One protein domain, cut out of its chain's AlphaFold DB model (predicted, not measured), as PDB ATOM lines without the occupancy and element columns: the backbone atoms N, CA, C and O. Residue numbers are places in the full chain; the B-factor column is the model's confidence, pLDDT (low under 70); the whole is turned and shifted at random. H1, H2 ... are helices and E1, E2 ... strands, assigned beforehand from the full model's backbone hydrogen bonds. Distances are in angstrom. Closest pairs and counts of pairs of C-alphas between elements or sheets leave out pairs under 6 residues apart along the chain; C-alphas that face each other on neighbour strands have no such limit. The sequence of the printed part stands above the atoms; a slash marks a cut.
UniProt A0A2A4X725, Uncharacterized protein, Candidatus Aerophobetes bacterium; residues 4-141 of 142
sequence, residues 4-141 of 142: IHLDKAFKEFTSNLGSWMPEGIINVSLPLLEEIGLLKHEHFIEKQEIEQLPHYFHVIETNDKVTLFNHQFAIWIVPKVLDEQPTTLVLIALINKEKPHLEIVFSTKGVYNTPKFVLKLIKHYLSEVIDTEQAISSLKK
ATOM      1  N   ILE A   4     223.355 327.165 361.367       90.19
ATOM      2  CA  ILE A   4     222.667 328.435 361.085       90.19
ATOM      3  C   ILE A   4     221.197 328.381 361.529       90.19
ATOM      4  O   ILE A   4     220.692 329.337 362.113       90.19
ATOM      5  N   HIS A   5     220.509 327.261 361.283       92.00
ATOM      6  CA  HIS A   5     219.117 327.089 361.706       92.00
ATOM      7  C   HIS A   5     218.986 327.018 363.233       92.00
ATOM      8  O   HIS A   5     218.044 327.581 363.786       92.00
ATOM      9  N   LEU A   6     219.948 326.383 363.911       93.75
ATOM     10  CA  LEU A   6     219.990 326.315 365.375       93.75
ATOM     11  C   LEU A   6     220.199 327.695 366.003       93.75
ATOM     12  O   LEU A   6     219.491 328.050 366.940       93.75
ATOM     13  N   ASP A   7     221.133 328.489 365.477       94.06
ATOM     14  CA  ASP A   7     221.387 329.840 365.989       94.06
ATOM     15  C   ASP A   7     220.202 330.786 365.730       94.06
ATOM     16  O   ASP A   7     219.861 331.614 366.575       94.06
ATOM     17  N   LYS A   8     219.511 330.622 364.593       94.25
ATOM     18  CA  LYS A   8     218.269 331.350 364.311       94.25
ATOM     19  C   LYS A   8     217.165 331.001 365.313       94.25
ATOM     20  O   LYS A   8     216.588 331.914 365.895       94.25
ATOM     21  N   ALA A   9     216.910 329.713 365.547       94.56
ATOM     22  CA  ALA A   9     215.906 329.271 366.518       94.56
ATOM     23  C   ALA A   9     216.234 329.766 367.935       94.56
ATOM     24  O   ALA A   9     215.372 330.292 368.628       94.56
ATOM     25  N   PHE A  10     217.507 329.696 368.334       95.69
ATOM     26  CA  PHE A  10     217.974 330.240 369.606       95.69
ATOM     27  C   PHE A  10     217.640 331.728 369.777       95.69
ATOM     28  O   PHE A  10     217.126 332.138 370.821       95.69
ATOM     29  N   LYS A  11     217.906 332.544 368.752       95.12
ATOM     30  CA  LYS A  11     217.569 333.976 368.751       95.12
ATOM     31  C   LYS A  11     216.060 334.205 368.836       95.12
ATOM     32  O   LYS A  11     215.615 335.063 369.596       95.12
ATOM     33  N   GLU A  12     215.268 333.424 368.105       94.31
ATOM     34  CA  GLU A  12     213.802 333.492 368.159       94.31
ATOM     35  C   GLU A  12     213.280 333.170 369.569       94.31
ATOM     36  O   GLU A  12     212.516 333.959 370.126       94.31
ATOM     37  N   PHE A  13     213.764 332.096 370.196       94.81
ATOM     38  CA  PHE A  13     213.371 331.723 371.558       94.81
ATOM     39  C   PHE A  13     213.788 332.757 372.600       94.81
ATOM     40  O   PHE A  13     213.002 333.122 373.467       94.81
ATOM     41  N   THR A  14     215.015 333.264 372.520       92.38
ATOM     42  CA  THR A  14     215.547 334.190 373.532       92.38
ATOM     43  C   THR A  14     215.015 335.613 373.403       92.38
ATOM     44  O   THR A  14     214.971 336.322 374.406       92.38
ATOM     45  N   SER A  15     214.581 336.033 372.210       93.12
ATOM     46  CA  SER A  15     213.989 337.362 371.996       93.12
ATOM     47  C   SER A  15     212.596 337.517 372.611       93.12
ATOM     48  O   SER A  15     212.228 338.623 373.001       93.12
ATOM     49  N   ASN A  16     211.835 336.425 372.734       88.12
ATOM     50  CA  ASN A  16     210.526 336.429 373.380       88.12
ATOM     51  C   ASN A  16     210.245 335.104 374.099       88.12
ATOM     52  O   ASN A  16     209.334 334.359 373.746       88.12
ATOM     53  N   LEU A  17     211.044 334.794 375.118       90.06
ATOM     54  CA  LEU A  17     210.954 333.501 375.798       90.06
ATOM     55  C   LEU A  17     209.558 333.228 376.371       90.06
ATOM     56  O   LEU A  17     209.071 332.109 376.267       90.06
ATOM     57  N   GLY A  18     208.889 334.256 376.902       87.50
ATOM     58  CA  GLY A  18     207.555 334.122 377.491       87.50
ATOM     59  C   GLY A  18     206.470 333.686 376.501       87.50
ATOM     60  O   GLY A  18     205.522 333.026 376.912       87.50
ATOM     61  N   SER A  19     206.601 333.991 375.200       88.06
ATOM     62  CA  SER A  19     205.650 333.484 374.197       88.06
ATOM     63  C   SER A  19     205.885 332.023 373.824       88.06
ATOM     64  O   SER A  19     204.955 331.356 373.386       88.06
ATOM     65  N   TRP A  20     207.125 331.546 373.956       88.50
ATOM     66  CA  TRP A  20     207.510 330.171 373.619       88.50
ATOM     67  C   TRP A  20     207.396 329.220 374.805       88.50
ATOM     68  O   TRP A  20     207.189 328.031 374.605       88.50
ATOM     69  N   MET A  21     207.531 329.744 376.024       89.69
ATOM     70  CA  MET A  21     207.460 328.982 377.262       89.69
ATOM     71  C   MET A  21     206.576 329.715 378.282       89.69
ATOM     72  O   MET A  21     207.098 330.393 379.172       89.69
ATOM     73  N   PRO A  22     205.237 329.617 378.159       83.31
ATOM     74  CA  PRO A  22     204.305 330.274 379.079       83.31
ATOM     75  C   PRO A  22     204.452 329.805 380.531       83.31
ATOM     76  O   PRO A  22     204.194 330.575 381.452       83.31
ATOM     77  N   GLU A  23     204.903 328.564 380.732       83.12
ATOM     78  CA  GLU A  23     205.192 327.987 382.054       83.12
ATOM     79  C   GLU A  23     206.424 328.619 382.722       83.12
ATOM     80  O   GLU A  23     206.624 328.509 383.931       83.12
ATOM     81  N   GLY A  24     207.220 329.360 381.948       90.06
ATOM     82  CA  GLY A  24     208.367 330.110 382.428       90.06
ATOM     83  C   GLY A  24     209.645 329.282 382.537       90.06
ATOM     84  O   GLY A  24     209.826 328.255 381.890       90.06
ATOM     85  N   ILE A  25     210.592 329.803 383.317       93.81
ATOM     86  CA  ILE A  25     211.907 329.193 383.526       93.81
ATOM     87  C   ILE A  25     211.876 328.413 384.838       93.81
ATOM     88  O   ILE A  25     211.644 328.994 385.900       93.81
ATOM     89  N   ILE A  26     212.198 327.123 384.778       95.06
ATOM     90  CA  ILE A  26     212.340 326.282 385.966       95.06
ATOM     91  C   ILE A  26     213.604 326.704 386.719       95.06
ATOM     92  O   ILE A  26     214.723 326.585 386.215       95.06
ATOM     93  N   ASN A  27     213.449 327.199 387.943       93.88
ATOM     94  CA  ASN A  27     214.579 327.591 388.780       93.88
ATOM     95  C   ASN A  27     215.044 326.407 389.628       93.88
ATOM     96  O   ASN A  27     214.339 325.961 390.535       93.88
ATOM     97  N   VAL A  28     216.254 325.917 389.359       93.94
ATOM     98  CA  VAL A  28     216.805 324.768 390.080       93.94
ATOM     99  C   VAL A  28     217.106 325.139 391.527       93.94
ATOM    100  O   VAL A  28     217.784 326.127 391.819       93.94
ATOM    101  N   SER A  29     216.599 324.314 392.437       92.12
ATOM    102  CA  SER A  29     216.689 324.491 393.884       92.12
ATOM    103  C   SER A  29     216.781 323.134 394.585       92.12
ATOM    104  O   SER A  29     216.477 322.107 393.981       92.12
ATOM    105  N   LEU A  30     217.191 323.119 395.860       89.19
ATOM    106  CA  LEU A  30     217.259 321.879 396.643       89.19
ATOM    107  C   LEU A  30     215.930 321.101 396.647       89.19
ATOM    108  O   LEU A  30     215.982 319.914 396.338       89.19
ATOM    109  N   PRO A  31     214.763 321.732 396.916       91.75
ATOM    110  CA  PRO A  31     213.492 321.009 396.937       91.75
ATOM    111  C   PRO A  31     213.173 320.348 395.597       91.75
ATOM    112  O   PRO A  31     212.777 319.188 395.576       91.75
ATOM    113  N   LEU A  32     213.434 321.044 394.482       91.38
ATOM    114  CA  LEU A  32     213.244 320.475 393.149       91.38
ATOM    115  C   LEU A  32     214.119 319.233 392.956       91.38
ATOM    116  O   LEU A  32     213.630 318.210 392.502       91.38
ATOM    117  N   LEU A  33     215.408 319.311 393.309       89.12
ATOM    118  CA  LEU A  33     216.343 318.191 393.148       89.12
ATOM    119  C   LEU A  33     215.963 316.971 394.006       89.12
ATOM    120  O   LEU A  33     216.233 315.838 393.601       89.12
ATOM    121  N   GLU A  34     215.372 317.193 395.182       88.19
ATOM    122  CA  GLU A  34     214.809 316.130 396.022       88.19
ATOM    123  C   GLU A  34     213.574 315.498 395.375       88.19
ATOM    124  O   GLU A  34     213.506 314.270 395.278       88.19
ATOM    125  N   GLU A  35     212.646 316.327 394.895       88.44
ATOM    126  CA  GLU A  35     211.401 315.913 394.242       88.44
ATOM    127  C   GLU A  35     211.668 315.026 393.023       88.44
ATOM    128  O   GLU A  35     211.172 313.902 392.949       88.44
ATOM    129  N   ILE A  36     212.546 315.474 392.122       87.44
ATOM    130  CA  ILE A  36     212.909 314.721 390.912       87.44
ATOM    131  C   ILE A  36     213.900 313.576 391.189       87.44
ATOM    132  O   ILE A  36     214.355 312.887 390.279       87.44
ATOM    133  N   GLY A  37     214.269 313.361 392.457       83.06
ATOM    134  CA  GLY A  37     215.088 312.234 392.893       83.06
ATOM    135  C   GLY A  37     216.580 312.324 392.559       83.06
ATOM    136  O   GLY A  37     217.305 311.370 392.838       83.06
ATOM    137  N   LEU A  38     217.076 313.455 392.048       81.31
ATOM    138  CA  LEU A  38     218.491 313.637 391.684       81.31
ATOM    139  C   LEU A  38     219.452 313.671 392.888       81.31
ATOM    140  O   LEU A  38     220.668 313.588 392.698       81.31
ATOM    141  N   LEU A  39     218.935 313.769 394.119       77.75
ATOM    142  CA  LEU A  39     219.729 313.674 395.353       77.75
ATOM    143  C   LEU A  39     219.792 312.261 395.961       77.75
ATOM    144  O   LEU A  39     220.508 312.052 396.945       77.75
ATOM    145  N   LYS A  40     219.082 311.271 395.403       75.12
ATOM    146  CA  LYS A  40     219.083 309.901 395.942       75.12
ATOM    147  C   LYS A  40     220.461 309.251 395.762       75.12
ATOM    148  O   LYS A  40     221.067 309.348 394.696       75.12
ATOM    149  N   HIS A  41     220.954 308.569 396.802       57.97
ATOM    150  CA  HIS A  41     222.297 307.960 396.838       57.97
ATOM    151  C   HIS A  41     222.580 306.993 395.678       57.97
ATOM    152  O   HIS A  41     223.719 306.895 395.232       57.97
ATOM    153  N   GLU A  42     221.555 306.335 395.139       59.50
ATOM    154  CA  GLU A  42     221.671 305.420 393.996       59.50
ATOM    155  C   GLU A  42     222.236 306.119 392.742       59.50
ATOM    156  O   GLU A  42     223.102 305.563 392.071       59.50
ATOM    157  N   HIS A  43     221.895 307.396 392.512       56.56
ATOM    158  CA  HIS A  43     222.421 308.219 391.407       56.56
ATOM    159  C   HIS A  43     223.828 308.796 391.654       56.56
ATOM    160  O   HIS A  43     224.378 309.515 390.810       56.56
ATOM    161  N   PHE A  44     224.416 308.541 392.825       54.12
ATOM    162  CA  PHE A  44     225.817 308.855 393.128       54.12
ATOM    163  C   PHE A  44     226.718 307.614 393.071       54.12
ATOM    164  O   PHE A  44     227.935 307.766 392.979       54.12
ATOM    165  N   ILE A  45     226.126 306.412 393.110       48.84
ATOM    166  CA  ILE A  45     226.821 305.116 393.075       48.84
ATOM    167  C   ILE A  45     226.958 304.583 391.635       48.84
ATOM    168  O   ILE A  45     227.688 303.613 391.430       48.84
ATOM    169  N   GLU A  46     226.346 305.230 390.627       50.53
ATOM    170  CA  GLU A  46     226.650 304.994 389.202       50.53
ATOM    171  C   GLU A  46     228.177 305.083 388.988       50.53
ATOM    172  O   GLU A  46     228.799 306.149 389.004       50.53
ATOM    173  N   LYS A  47     228.804 303.904 388.908       42.84
ATOM    174  CA  LYS A  47     230.247 303.683 388.849       42.84
ATOM    175  C   LYS A  47     230.813 304.334 387.600       42.84
ATOM    176  O   LYS A  47     230.749 303.680 386.576       42.84
ATOM    177  N   GLN A  48     231.428 305.515 387.685       43.03
ATOM    178  CA  GLN A  48     232.406 306.047 386.707       43.03
ATOM    179  C   GLN A  48     232.052 305.948 385.203       43.03
ATOM    180  O   GLN A  48     232.889 306.275 384.362       43.03
ATOM    181  N   GLU A  49     230.836 305.552 384.838       45.88
ATOM    182  CA  GLU A  49     230.245 305.782 383.549       45.88
ATOM    183  C   GLU A  49     230.086 307.284 383.552       45.88
ATOM    184  O   GLU A  49     229.215 307.843 384.220       45.88
ATOM    185  N   ILE A  50     231.072 307.935 382.931       47.94
ATOM    186  CA  ILE A  50     231.033 309.325 382.493       47.94
ATOM    187  C   ILE A  50     229.563 309.623 382.237       47.94
ATOM    188  O   ILE A  50     228.954 308.846 381.507       47.94
ATOM    189  N   GLU A  51     229.004 310.647 382.892       55.00
ATOM    190  CA  GLU A  51     227.603 311.072 382.774       55.00
ATOM    191  C   GLU A  51     227.310 311.434 381.307       55.00
ATOM    192  O   GLU A  51     227.242 312.594 380.910       55.00
ATOM    193  N   GLN A  52     227.250 310.413 380.464       57.03
ATOM    194  CA  GLN A  52     227.102 310.488 379.035       57.03
ATOM    195  C   GLN A  52     225.617 310.673 378.825       57.03
ATOM    196  O   GLN A  52     224.783 309.931 379.357       57.03
ATOM    197  N   LEU A  53     225.287 311.715 378.074       65.50
ATOM    198  CA  LEU A  53     223.936 311.874 377.582       65.50
ATOM    199  C   LEU A  53     223.565 310.595 376.811       65.50
ATOM    200  O   LEU A  53     224.428 310.022 376.142       65.50
ATOM    201  N   PRO A  54     222.302 310.144 376.878       62.88
ATOM    202  CA  PRO A  54     221.869 308.866 376.303       62.88
ATOM    203  C   PRO A  54     222.076 308.763 374.779       62.88
ATOM    204  O   PRO A  54     221.915 307.693 374.193       62.88
ATOM    205  N   HIS A  55     222.449 309.865 374.126       69.69
ATOM    206  CA  HIS A  55     222.665 309.964 372.693       69.69
ATOM    207  C   HIS A  55     223.974 310.685 372.379       69.69
ATOM    208  O   HIS A  55     224.424 311.550 373.127       69.69
ATOM    209  N   TYR A  56     224.549 310.380 371.216       83.25
ATOM    210  CA  TYR A  56     225.648 311.165 370.665       83.25
ATOM    211  C   TYR A  56     225.137 312.548 370.249       83.25
ATOM    212  O   TYR A  56     224.186 312.661 369.471       83.25
ATOM    213  N   PHE A  57     225.780 313.591 370.769       91.69
ATOM    214  CA  PHE A  57     225.523 314.979 370.409       91.69
ATOM    215  C   PHE A  57     226.706 315.543 369.630       91.69
ATOM    216  O   PHE A  57     227.867 315.315 369.967       91.69
ATOM    217  N   HIS A  58     226.397 316.325 368.605       93.00
ATOM    218  CA  HIS A  58     227.339 317.270 368.036       93.00
ATOM    219  C   HIS A  58     227.411 318.502 368.936       93.00
ATOM    220  O   HIS A  58     226.393 318.932 369.484       93.00
ATOM    221  N   VAL A  59     228.608 319.073 369.061       94.12
ATOM    222  CA  VAL A  59     228.878 320.222 369.928       94.12
ATOM    223  C   VAL A  59     229.325 321.403 369.076       94.12
ATOM    224  O   VAL A  59     230.187 321.259 368.209       94.12
ATOM    225  N   ILE A  60     228.736 322.571 369.328       95.75
ATOM    226  CA  ILE A  60     229.210 323.860 368.819       95.75
ATOM    227  C   ILE A  60     229.440 324.763 370.021       95.75
ATOM    228  O   ILE A  60     228.512 325.028 370.784       95.75
ATOM    229  N   GLU A  61     230.661 325.258 370.162       95.12
ATOM    230  CA  GLU A  61     231.034 326.191 371.219       95.12
ATOM    231  C   GLU A  61     231.238 327.582 370.631       95.12
ATOM    232  O   GLU A  61     231.907 327.764 369.612       95.12
ATOM    233  N   THR A  62     230.640 328.570 371.282       93.94
ATOM    234  CA  THR A  62     230.841 329.987 370.999       93.94
ATOM    235  C   THR A  62     231.084 330.725 372.311       93.94
ATOM    236  O   THR A  62     230.885 330.186 373.397       93.94
ATOM    237  N   ASN A  63     231.505 331.988 372.228       90.06
ATOM    238  CA  ASN A  63     231.780 332.788 373.426       90.06
ATOM    239  C   ASN A  63     230.534 333.006 374.306       90.06
ATOM    240  O   ASN A  63     230.664 333.273 375.495       90.06
ATOM    241  N   ASP A  64     229.337 332.936 373.718       93.12
ATOM    242  CA  ASP A  64     228.054 333.179 374.379       93.12
ATOM    243  C   ASP A  64     227.342 331.905 374.854       93.12
ATOM    244  O   ASP A  64     226.487 331.998 375.734       93.12
ATOM    245  N   LYS A  65     227.634 330.733 374.272       96.06
ATOM    246  CA  LYS A  65     226.897 329.494 374.560       96.06
ATOM    247  C   LYS A  65     227.620 328.235 374.092       96.06
ATOM    248  O   LYS A  65     228.441 328.256 373.180       96.06
ATOM    249  N   VAL A  66     227.194 327.108 374.649       96.88
ATOM    250  CA  VAL A  66     227.437 325.776 374.089       96.88
ATOM    251  C   VAL A  66     226.127 325.255 373.509       96.88
ATOM    252  O   VAL A  66     225.085 325.317 374.156       96.88
ATOM    253  N   THR A  67     226.166 324.754 372.277       97.19
ATOM    254  CA  THR A  67     225.022 324.114 371.619       97.19
ATOM    255  C   THR A  67     225.298 322.627 371.462       97.19
ATOM    256  O   THR A  67     226.255 322.249 370.790       97.19
ATOM    257  N   LEU A  68     224.445 321.792 372.051       95.38
ATOM    258  CA  LEU A  68     224.428 320.349 371.834       95.38
ATOM    259  C   LEU A  68     223.257 320.025 370.915       95.38
ATOM    260  O   LEU A  68     222.131 320.435 371.186       95.38
ATOM    261  N   PHE A  69     223.479 319.293 369.831       94.56
ATOM    262  CA  PHE A  69     222.374 318.887 368.962       94.56
ATOM    263  C   PHE A  69     222.589 317.514 368.332       94.56
ATOM    264  O   PHE A  69     223.716 317.061 368.140       94.56
ATOM    265  N   ASN A  70     221.493 316.854 367.986       92.19
ATOM    266  CA  ASN A  70     221.491 315.627 367.197       92.19
ATOM    267  C   ASN A  70     220.251 315.606 366.285       92.19
ATOM    268  O   ASN A  70     219.752 316.659 365.893       92.19
ATOM    269  N   HIS A  71     219.778 314.424 365.887       89.06
ATOM    270  CA  HIS A  71     218.596 314.299 365.031       89.06
ATOM    271  C   HIS A  71     217.280 314.613 365.760       89.06
ATOM    272  O   HIS A  71     216.306 314.962 365.101       89.06
ATOM    273  N   GLN A  72     217.256 314.497 367.088       91.00
ATOM    274  CA  GLN A  72     216.056 314.599 367.919       91.00
ATOM    275  C   GLN A  72     216.026 315.874 368.765       91.00
ATOM    276  O   GLN A  72     214.962 316.452 368.948       91.00
ATOM    277  N   PHE A  73     217.175 316.329 369.258       94.25
ATOM    278  CA  PHE A  73     217.266 317.410 370.232       94.25
ATOM    279  C   PHE A  73     218.181 318.538 369.772       94.25
ATOM    280  O   PHE A  73     219.207 318.310 369.125       94.25
ATOM    281  N   ALA A  74     217.832 319.750 370.193       95.88
ATOM    282  CA  ALA A  74     218.707 320.909 370.241       95.88
ATOM    283  C   ALA A  74     218.715 321.464 371.670       95.88
ATOM    284  O   ALA A  74     217.662 321.687 372.260       95.88
ATOM    285  N   ILE A  75     219.905 321.666 372.227       97.25
ATOM    286  CA  ILE A  75     220.111 322.111 373.601       97.25
ATOM    287  C   ILE A  75     221.070 323.291 373.574       97.25
ATOM    288  O   ILE A  75     222.168 323.185 373.027       97.25
ATOM    289  N   TRP A  76     220.681 324.402 374.187       98.00
ATOM    290  CA  TRP A  76     221.536 325.577 374.334       98.00
ATOM    291  C   TRP A  76     221.852 325.794 375.804       98.00
ATOM    292  O   TRP A  76     220.944 325.969 376.608       98.00
ATOM    293  N   ILE A  77     223.139 325.806 376.136       97.69
ATOM    294  CA  ILE A  77     223.671 326.057 377.474       97.69
ATOM    295  C   ILE A  77     224.297 327.448 377.447       97.69
ATOM    296  O   ILE A  77     225.320 327.666 376.797       97.69
ATOM    297  N   VAL A  78     223.657 328.398 378.121       97.00
ATOM    298  CA  VAL A  78     223.985 329.820 378.036       97.00
ATOM    299  C   VAL A  78     224.456 330.315 379.404       97.00
ATOM    300  O   VAL A  78     223.617 330.551 380.284       97.00
ATOM    301  N   PRO A  79     225.773 330.484 379.614       94.69
ATOM    302  CA  PRO A  79     226.279 331.136 380.812       94.69
ATOM    303  C   PRO A  79     225.891 332.619 380.800       94.69
ATOM    304  O   PRO A  79     226.036 333.318 379.797       94.69
ATOM    305  N   LYS A  80     225.381 333.113 381.925       92.25
ATOM    306  CA  LYS A  80     224.976 334.506 382.135       92.25
ATOM    307  C   LYS A  80     225.336 334.959 383.548       92.25
ATOM    308  O   LYS A  80     225.558 334.151 384.447       92.25
ATOM    309  N   VAL A  81     225.343 336.271 383.751       87.62
ATOM    310  CA  VAL A  81     225.316 336.876 385.086       87.62
ATOM    311  C   VAL A  81     223.933 337.485 385.267       87.62
ATOM    312  O   VAL A  81     223.531 338.333 384.473       87.62
ATOM    313  N   LEU A  82     223.197 337.016 386.271       84.56
ATOM    314  CA  LEU A  82     221.871 337.516 386.628       84.56
ATOM    315  C   LEU A  82     221.906 337.893 388.109       84.56
ATOM    316  O   LEU A  82     222.351 337.082 388.917       84.56
ATOM    317  N   ASP A  83     221.494 339.115 388.447       84.69
ATOM    318  CA  ASP A  83     221.538 339.651 389.818       84.69
ATOM    319  C   ASP A  83     222.909 339.456 390.496       84.69
ATOM    320  O   ASP A  83     223.009 338.966 391.618       84.69
ATOM    321  N   GLU A  84     223.984 339.773 389.761       87.56
ATOM    322  CA  GLU A  84     225.391 339.603 390.177       87.56
ATOM    323  C   GLU A  84     225.831 338.148 390.443       87.56
ATOM    324  O   GLU A  84     226.960 337.903 390.869       87.56
ATOM    325  N   GLN A  85     224.988 337.158 390.135       89.00
ATOM    326  CA  GLN A  85     225.292 335.743 390.329       89.00
ATOM    327  C   GLN A  85     225.542 335.012 389.002       89.00
ATOM    328  O   GLN A  85     224.743 335.125 388.062       89.00
ATOM    329  N   PRO A  86     226.605 334.184 388.921       92.00
ATOM    330  CA  PRO A  86     226.795 333.264 387.808       92.00
ATOM    331  C   PRO A  86     225.606 332.309 387.695       92.00
ATOM    332  O   PRO A  86     225.339 331.507 388.595       92.00
ATOM    333  N   THR A  87     224.919 332.382 386.561       95.00
ATOM    334  CA  THR A  87     223.716 331.614 386.256       95.00
ATOM    335  C   THR A  87     223.891 330.929 384.909       95.00
ATOM    336  O   THR A  87     224.342 331.549 383.952       95.00
ATOM    337  N   THR A  88     223.511 329.664 384.802       96.75
ATOM    338  CA  THR A  88     223.455 328.962 383.515       96.75
ATOM    339  C   THR A  88     222.001 328.745 383.146       96.75
ATOM    340  O   THR A  88     221.272 328.083 383.884       96.75
ATOM    341  N   LEU A  89     221.584 329.313 382.014       96.69
ATOM    342  CA  LEU A  89     220.271 329.089 381.417       96.69
ATOM    343  C   LEU A  89     220.387 327.973 380.381       96.69
ATOM    344  O   LEU A  89     221.240 328.044 379.497       96.69
ATOM    345  N   VAL A  90     219.521 326.972 380.468       97.81
ATOM    346  CA  VAL A  90     219.480 325.851 379.532       97.81
ATOM    347  C   VAL A  90     218.130 325.818 378.837       97.81
ATOM    348  O   VAL A  90     217.093 325.874 379.492       97.81
ATOM    349  N   LEU A  91     218.154 325.737 377.509       97.94
ATOM    350  CA  LEU A  91     216.981 325.569 376.656       97.94
ATOM    351  C   LEU A  91     217.072 324.190 376.003       97.94
ATOM    352  O   LEU A  91     218.092 323.902 375.380       97.94
ATOM    353  N   ILE A  92     216.031 323.368 376.119       96.75
ATOM    354  CA  ILE A  92     215.917 322.052 375.480       96.75
ATOM    355  C   ILE A  92     214.754 322.106 374.497       96.75
ATOM    356  O   ILE A  92     213.635 322.466 374.862       96.75
ATOM    357  N   ALA A  93     215.022 321.742 373.248       95.62
ATOM    358  CA  ALA A  93     214.042 321.711 372.178       95.62
ATOM    359  C   ALA A  93     214.046 320.369 371.441       95.62
ATOM    360  O   ALA A  93     215.111 319.792 371.194       95.62
ATOM    361  N   LEU A  94     212.862 319.924 371.021       93.69
ATOM    362  CA  LEU A  94     212.680 318.828 370.075       93.69
ATOM    363  C   LEU A  94     212.841 319.321 368.641       93.69
ATOM    364  O   LEU A  94     212.369 320.392 368.268       93.69
ATOM    365  N   ILE A  95     213.489 318.528 367.799       91.44
ATOM    366  CA  ILE A  95     213.630 318.807 366.374       91.44
ATOM    367  C   ILE A  95     212.493 318.106 365.626       91.44
ATOM    368  O   ILE A  95     212.563 316.914 365.342       91.44
ATOM    369  N   ASN A  96     211.470 318.874 365.245       83.12
ATOM    370  CA  ASN A  96     210.323 318.388 364.479       83.12
ATOM    371  C   ASN A  96     210.303 319.016 363.083       83.12
ATOM    372  O   ASN A  96     210.305 320.236 362.947       83.12
ATOM    373  N   LYS A  97     210.251 318.191 362.025       70.00
ATOM    374  CA  LYS A  97     210.086 318.645 360.623       70.00
ATOM    375  C   LYS A  97     210.987 319.847 360.263       70.00
ATOM    376  O   LYS A  97     210.526 320.834 359.701       70.00
ATOM    377  N   GLU A  98     212.267 319.751 360.631       70.81
ATOM    378  CA  GLU A  98     213.325 320.753 360.402       70.81
ATOM    379  C   GLU A  98     213.275 322.048 361.228       70.81
ATOM    380  O   GLU A  98     214.122 322.919 361.019       70.81
ATOM    381  N   LYS A  99     212.379 322.175 362.213       85.25
ATOM    382  CA  LYS A  99     212.394 323.302 363.155       85.25
ATOM    383  C   LYS A  99     212.477 322.827 364.606       85.25
ATOM    384  O   LYS A  99     211.769 321.891 364.974       85.25
ATOM    385  N   PRO A 100     213.326 323.454 365.435       92.69
ATOM    386  CA  PRO A 100     213.281 323.237 366.871       92.69
ATOM    387  C   PRO A 100     211.952 323.733 367.453       92.69
ATOM    388  O   PRO A 100     211.467 324.798 367.070       92.69
ATOM    389  N   HIS A 101     211.397 322.977 368.388       92.44
ATOM    390  CA  HIS A 101     210.262 323.336 369.225       92.44
ATOM    391  C   HIS A 101     210.721 323.284 370.682       92.44
ATOM    392  O   HIS A 101     211.252 322.265 371.115       92.44
ATOM    393  N   LEU A 102     210.617 324.404 371.394       94.69
ATOM    394  CA  LEU A 102     211.128 324.530 372.755       94.69
ATOM    395  C   LEU A 102     210.228 323.752 373.724       94.69
ATOM    396  O   LEU A 102     209.039 324.030 373.788       94.69
ATOM    397  N   GLU A 103     210.808 322.816 374.473       94.38
ATOM    398  CA  GLU A 103     210.078 321.965 375.425       94.38
ATOM    399  C   GLU A 103     210.340 322.383 376.867       94.38
ATOM    400  O   GLU A 103     209.424 322.472 377.673       94.38
ATOM    401  N   ILE A 104     211.606 322.643 377.209       95.69
ATOM    402  CA  ILE A 104     212.011 322.892 378.593       95.69
ATOM    403  C   ILE A 104     212.992 324.054 378.638       95.69
ATOM    404  O   ILE A 104     213.912 324.159 377.819       95.69
ATOM    405  N   VAL A 105     212.827 324.912 379.644       96.94
ATOM    406  CA  VAL A 105     213.803 325.941 379.996       96.94
ATOM    407  C   VAL A 105     214.060 325.890 381.491       96.94
ATOM    408  O   VAL A 105     213.138 326.057 382.285       96.94
ATOM    409  N   PHE A 106     215.316 325.715 381.889       96.56
ATOM    410  CA  PHE A 106     215.696 325.755 383.299       96.56
ATOM    411  C   PHE A 106     216.921 326.631 383.534       96.56
ATOM    412  O   PHE A 106     217.740 326.850 382.641       96.56
ATOM    413  N   SER A 107     217.057 327.140 384.754       96.25
ATOM    414  CA  SER A 107     218.218 327.905 385.187       96.25
ATOM    415  C   SER A 107     218.864 327.283 386.421       96.25
ATOM    416  O   SER A 107     218.188 326.787 387.323       96.25
ATOM    417  N   THR A 108     220.194 327.313 386.466       95.62
ATOM    418  CA  THR A 108     220.989 326.908 387.632       95.62
ATOM    419  C   THR A 108     221.836 328.078 388.102       95.62
ATOM    420  O   THR A 108     222.383 328.824 387.293       95.62
ATOM    421  N   LYS A 109     221.963 328.237 389.419       94.06
ATOM    422  CA  LYS A 109     222.787 329.269 390.061       94.06
ATOM    423  C   LYS A 109     223.439 328.726 391.330       94.06
ATOM    424  O   LYS A 109     223.034 327.679 391.842       94.06
ATOM    425  N   GLY A 110     224.443 329.436 391.839       89.88
ATOM    426  CA  GLY A 110     225.142 329.057 393.070       89.88
ATOM    427  C   GLY A 110     225.738 327.647 392.995       89.88
ATOM    428  O   GLY A 110     226.343 327.278 391.992       89.88
ATOM    429  N   VAL A 111     225.537 326.841 394.042       87.94
ATOM    430  CA  VAL A 111     226.117 325.486 394.167       87.94
ATOM    431  C   VAL A 111     225.631 324.489 393.106       87.94
ATOM    432  O   VAL A 111     226.288 323.479 392.868       87.94
ATOM    433  N   TYR A 112     224.506 324.771 392.448       89.38
ATOM    434  CA  TYR A 112     223.956 323.925 391.384       89.38
ATOM    435  C   TYR A 112     224.526 324.270 390.007       89.38
ATOM    436  O   TYR A 112     224.394 323.481 389.074       89.38
ATOM    437  N   ASN A 113     225.183 325.427 389.869       91.38
ATOM    438  CA  ASN A 113     225.772 325.879 388.613       91.38
ATOM    439  C   ASN A 113     227.159 325.256 388.397       91.38
ATOM    440  O   ASN A 113     228.185 325.935 388.380       91.38
ATOM    441  N   THR A 114     227.190 323.930 388.280       90.25
ATOM    442  CA  THR A 114     228.397 323.169 387.938       90.25
ATOM    443  C   THR A 114     228.119 322.300 386.716       90.25
ATOM    444  O   THR A 114     226.986 321.833 386.566       90.25
ATOM    445  N   PRO A 115     229.125 322.006 385.869       88.94
ATOM    446  CA  PRO A 115     228.925 321.166 384.688       88.94
ATOM    447  C   PRO A 115     228.262 319.824 385.011       88.94
ATOM    448  O   PRO A 115     227.335 319.418 384.322       88.94
ATOM    449  N   LYS A 116     228.673 319.183 386.112       86.00
ATOM    450  CA  LYS A 116     228.106 317.912 386.580       86.00
ATOM    451  C   LYS A 116     226.600 318.015 386.848       86.00
ATOM    452  O   LYS A 116     225.815 317.247 386.310       86.00
ATOM    453  N   PHE A 117     226.174 318.990 387.653       88.00
ATOM    454  CA  PHE A 117     224.747 319.151 387.957       88.00
ATOM    455  C   PHE A 117     223.930 319.558 386.730       88.00
ATOM    456  O   PHE A 117     222.843 319.024 386.526       88.00
ATOM    457  N   VAL A 118     224.466 320.446 385.888       92.12
ATOM    458  CA  VAL A 118     223.812 320.855 384.641       92.12
ATOM    459  C   VAL A 118     223.603 319.654 383.716       92.12
ATOM    460  O   VAL A 118     222.500 319.467 383.212       92.12
ATOM    461  N   LEU A 119     224.613 318.797 383.531       90.69
ATOM    462  CA  LEU A 119     224.498 317.599 382.694       90.69
ATOM    463  C   LEU A 119     223.520 316.570 383.270       90.69
ATOM    464  O   LEU A 119     222.734 316.005 382.510       90.69
ATOM    465  N   LYS A 120     223.498 316.368 384.595       89.00
ATOM    466  CA  LYS A 120     222.490 315.516 385.251       89.00
ATOM    467  C   LYS A 120     221.066 316.000 384.996       89.00
ATOM    468  O   LYS A 120     220.200 315.191 384.675       89.00
ATOM    469  N   LEU A 121     220.834 317.306 385.114       92.75
ATOM    470  CA  LEU A 121     219.533 317.912 384.833       92.75
ATOM    471  C   LEU A 121     219.149 317.756 383.363       92.75
ATOM    472  O   LEU A 121     218.026 317.367 383.071       92.75
ATOM    473  N   ILE A 122     220.090 317.983 382.439       94.38
ATOM    474  CA  ILE A 122     219.855 317.735 381.011       94.38
ATOM    475  C   ILE A 122     219.467 316.269 380.789       94.38
ATOM    476  O   ILE A 122     218.463 316.012 380.138       94.38
ATOM    477  N   LYS A 123     220.213 315.305 381.346       91.19
ATOM    478  CA  LYS A 123     219.910 313.871 381.215       91.19
ATOM    479  C   LYS A 123     218.498 313.548 381.714       91.19
ATOM    480  O   LYS A 123     217.765 312.868 381.007       91.19
ATOM    481  N   HIS A 124     218.130 314.057 382.888       91.81
ATOM    482  CA  HIS A 124     216.801 313.874 383.466       91.81
ATOM    483  C   HIS A 124     215.696 314.409 382.545       91.81
ATOM    484  O   HIS A 124     214.827 313.650 382.127       91.81
ATOM    485  N   TYR A 125     215.786 315.677 382.143       93.62
ATOM    486  CA  TYR A 125     214.769 316.306 381.301       93.62
ATOM    487  C   TYR A 125     214.683 315.700 379.897       93.62
ATOM    488  O   TYR A 125     213.600 315.618 379.326       93.62
ATOM    489  N   LEU A 126     215.798 315.234 379.327       92.56
ATOM    490  CA  LEU A 126     215.756 314.494 378.065       92.56
ATOM    491  C   LEU A 126     214.949 313.199 378.198       92.56
ATOM    492  O   LEU A 126     214.178 312.887 377.295       92.56
ATOM    493  N   SER A 127     215.104 312.462 379.303       90.25
ATOM    494  CA  SER A 127     214.300 311.265 379.569       90.25
ATOM    495  C   SER A 127     212.812 311.597 379.689       90.25
ATOM    496  O   SER A 127     212.008 310.961 379.018       90.25
ATOM    497  N   GLU A 128     212.448 312.642 380.436       90.69
ATOM    498  CA  GLU A 128     211.041 313.052 380.579       90.69
ATOM    499  C   GLU A 128     210.392 313.445 379.245       90.69
ATOM    500  O   GLU A 128     209.258 313.051 378.954       90.69
ATOM    501  N   VAL A 129     211.116 314.184 378.396       91.19
ATOM    502  CA  VAL A 129     210.620 314.565 377.065       91.19
ATOM    503  C   VAL A 129     210.427 313.332 376.176       91.19
ATOM    504  O   VAL A 129     209.430 313.242 375.461       91.19
ATOM    505  N   ILE A 130     211.344 312.358 376.227       90.06
ATOM    506  CA  ILE A 130     211.209 311.097 375.477       90.06
ATOM    507  C   ILE A 130     209.974 310.321 375.937       90.06
ATOM    508  O   ILE A 130     209.188 309.882 375.094       90.06
ATOM    509  N   ASP A 131     209.797 310.162 377.247       89.00
ATOM    510  CA  ASP A 131     208.676 309.415 377.823       89.00
ATOM    511  C   ASP A 131     207.336 310.069 377.452       89.00
ATOM    512  O   ASP A 131     206.386 309.390 377.050       89.00
ATOM    513  N   THR A 132     207.288 311.405 377.481       90.25
ATOM    514  CA  THR A 132     206.122 312.196 377.064       90.25
ATOM    515  C   THR A 132     205.793 311.985 375.583       90.25
ATOM    516  O   THR A 132     204.649 311.672 375.239       90.25
ATOM    517  N   GLU A 133     206.785 312.074 374.691       87.88
ATOM    518  CA  GLU A 133     206.587 311.859 373.250       87.88
ATOM    519  C   GLU A 133     206.112 310.433 372.931       87.88
ATOM    520  O   GLU A 133     205.270 310.230 372.045       87.88
ATOM    521  N   GLN A 134     206.606 309.429 373.662       88.50
ATOM    522  CA  GLN A 134     206.163 308.040 373.521       88.50
ATOM    523  C   GLN A 134     204.708 307.858 373.965       88.50
ATOM    524  O   GLN A 134     203.922 307.239 373.237       88.50
ATOM    525  N   ALA A 135     204.327 308.435 375.107       90.00
ATOM    526  CA  ALA A 135     202.953 308.402 375.599       90.00
ATOM    527  C   ALA A 135     201.990 309.059 374.596       90.00
ATOM    528  O   ALA A 135     201.004 308.443 374.188       90.00
ATOM    529  N   ILE A 136     202.314 310.255 374.093       87.19
ATOM    530  CA  ILE A 136     201.508 310.956 373.079       87.19
ATOM    531  C   ILE A 136     201.399 310.136 371.787       87.19
ATOM    532  O   ILE A 136     200.326 310.037 371.188       87.19
ATOM    533  N   SER A 137     202.502 309.533 371.342       84.19
ATOM    534  CA  SER A 137     202.521 308.709 370.130       84.19
ATOM    535  C   SER A 137     201.666 307.447 370.256       84.19
ATOM    536  O   SER A 137     201.131 306.977 369.251       84.19
ATOM    537  N   SER A 138     201.523 306.900 371.467       85.62
ATOM    538  CA  SER A 138     200.635 305.763 371.733       85.62
ATOM    539  C   SER A 138     199.154 306.146 371.655       85.62
ATOM    540  O   SER A 138     198.371 305.381 371.106       85.62
ATOM    541  N   LEU A 139     198.795 307.362 372.080       83.12
ATOM    542  CA  LEU A 139     197.418 307.873 372.044       83.12
ATOM    543  C   LEU A 139     196.933 308.223 370.629       83.12
ATOM    544  O   LEU A 139     195.743 308.179 370.358       83.12
ATOM    545  N   LYS A 140     197.843 308.581 369.713       71.25
ATOM    546  CA  LYS A 140     197.509 308.916 368.311       71.25
ATOM    547  C   LYS A 140     197.254 307.693 367.418       71.25
ATOM    548  O   LYS A 140     197.030 307.868 366.221       71.25
ATOM    549  N   LYS A 141     197.401 306.474 367.947       55.84
ATOM    550  CA  LYS A 141     197.213 305.219 367.200       55.84
ATOM    551  C   LYS A 141     195.797 304.638 367.308       55.84
ATOM    552  O   LYS A 141     195.547 303.638 366.635       55.84
TER     553      LYS A 141
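What this domain is: This is residues 4 to 141 of the 142 residues of an uncharacterized protein of Candidatus Aerophobetes bacterium (UniProt A0A2A4X725). A twisted sheet of five strands, E1 to E5, has the long helix H5 over one face and the shorter helix H1 slanting over the other. Residues 134 to 141, of which 134 to 139 belong to H5, stick out past the sheet, while two short helices, H3 and H4, lie away from the sheet, and a long stretch without a named element, residues 46 to 57, leads from H4 to E1. The printed part has 138 residues, with five named helices and five named strands in the order H1 H2 H3 H4 E1 E2 E3 E4 E5 H5. The sheet's order is E1 - E2 - E3 - E4 - E5, all antiparallel, and the class is mixed, helices and strands. The whole is compact, with a radius of gyration of the C-alphas of 15.3 A and spans of 44 by 39 by 28 A.

How they stand to each other: The sheet is a meander, each strand the antiparallel neighbour of the one before: E1, residues 58 to 61, E2, residues 66 to 69, E3, residues 73 to 82, E4, residues 85 to 96, and E5, residues 99 to 109. Each strand forms a hairpin with the next, and E1 and E5 are the edge strands. Between E1 and E2, N 60 and O 67 are 2.9 A apart, within hydrogen-bond range. So are N 68 and O 75 of E2 and E3, at 2.8 A, N 78 and O 89 of E3 and E4, at 2.8 A, and N 90 and O 106 of E4 and E5, at 2.8 A. E5 bends by 58 degrees at residue 103. Residues 26 to 27 make a short parallel pairing with residues 106 to 107 of E5. H5, residues 115 to 139, is on the sheet at a height of 9.1 A, over E4 and only just over E5, on which 3 of its C-alphas fall. On the local plane its line and that of E4 stand at 28 degrees, only just along the strands. The closest C-alphas of E5 and H5 are those of Thr 108 and Val 118, 7.3 A apart. H1, residues 4 to 15, is on the opposite face at a height of 9.0 A, over E4 and only just over E3, on which 3 of its C-alphas fall. It runs slantwise to the strands, at 57 degrees to E4 on the local plane. The closest C-alphas of H1 and E5 are those of Ala 9 and Pro 100, 6.6 A apart. H2, residues 17 to 20, only grazes the sheet, and is close to but not clearly touching H1, with the C-alphas of Phe 13 and Trp 20 6.4 A apart. H3, residues 30 to 35, and H4, residues 42 to 45, are not on the sheet, and both are apart from H5. In H1, H3 and H5 every O i to N i+4 pair is within hydrogen-bond range; H2 and H4 are too short for such a pair.

Where its parts are: H1 begins at C-alpha 4, (222.667, 328.435, 361.085), and is 16.6 A long. E3 measures 26.3 A, E4 34.5 A from C-alpha 85 at (225.292, 335.743, 390.329), and E5 29.5 A. H5 is 36.5 A long and ends at C-alpha 139, (197.418, 307.873, 372.044).

The domain as a whole: The C-alphas of Glu 84 and Lys 141 are the two farthest apart, at 50.0 A. The printed part has no cut. The link from H4 to E1, 12 residues, is long. Residues 44 to 49 and 134 to 141, of which 134 to 139 belong to H5, stand free. The mean pLDDT of the printed part is 86.6; residues 41 to 55 and residue 141 are under 70.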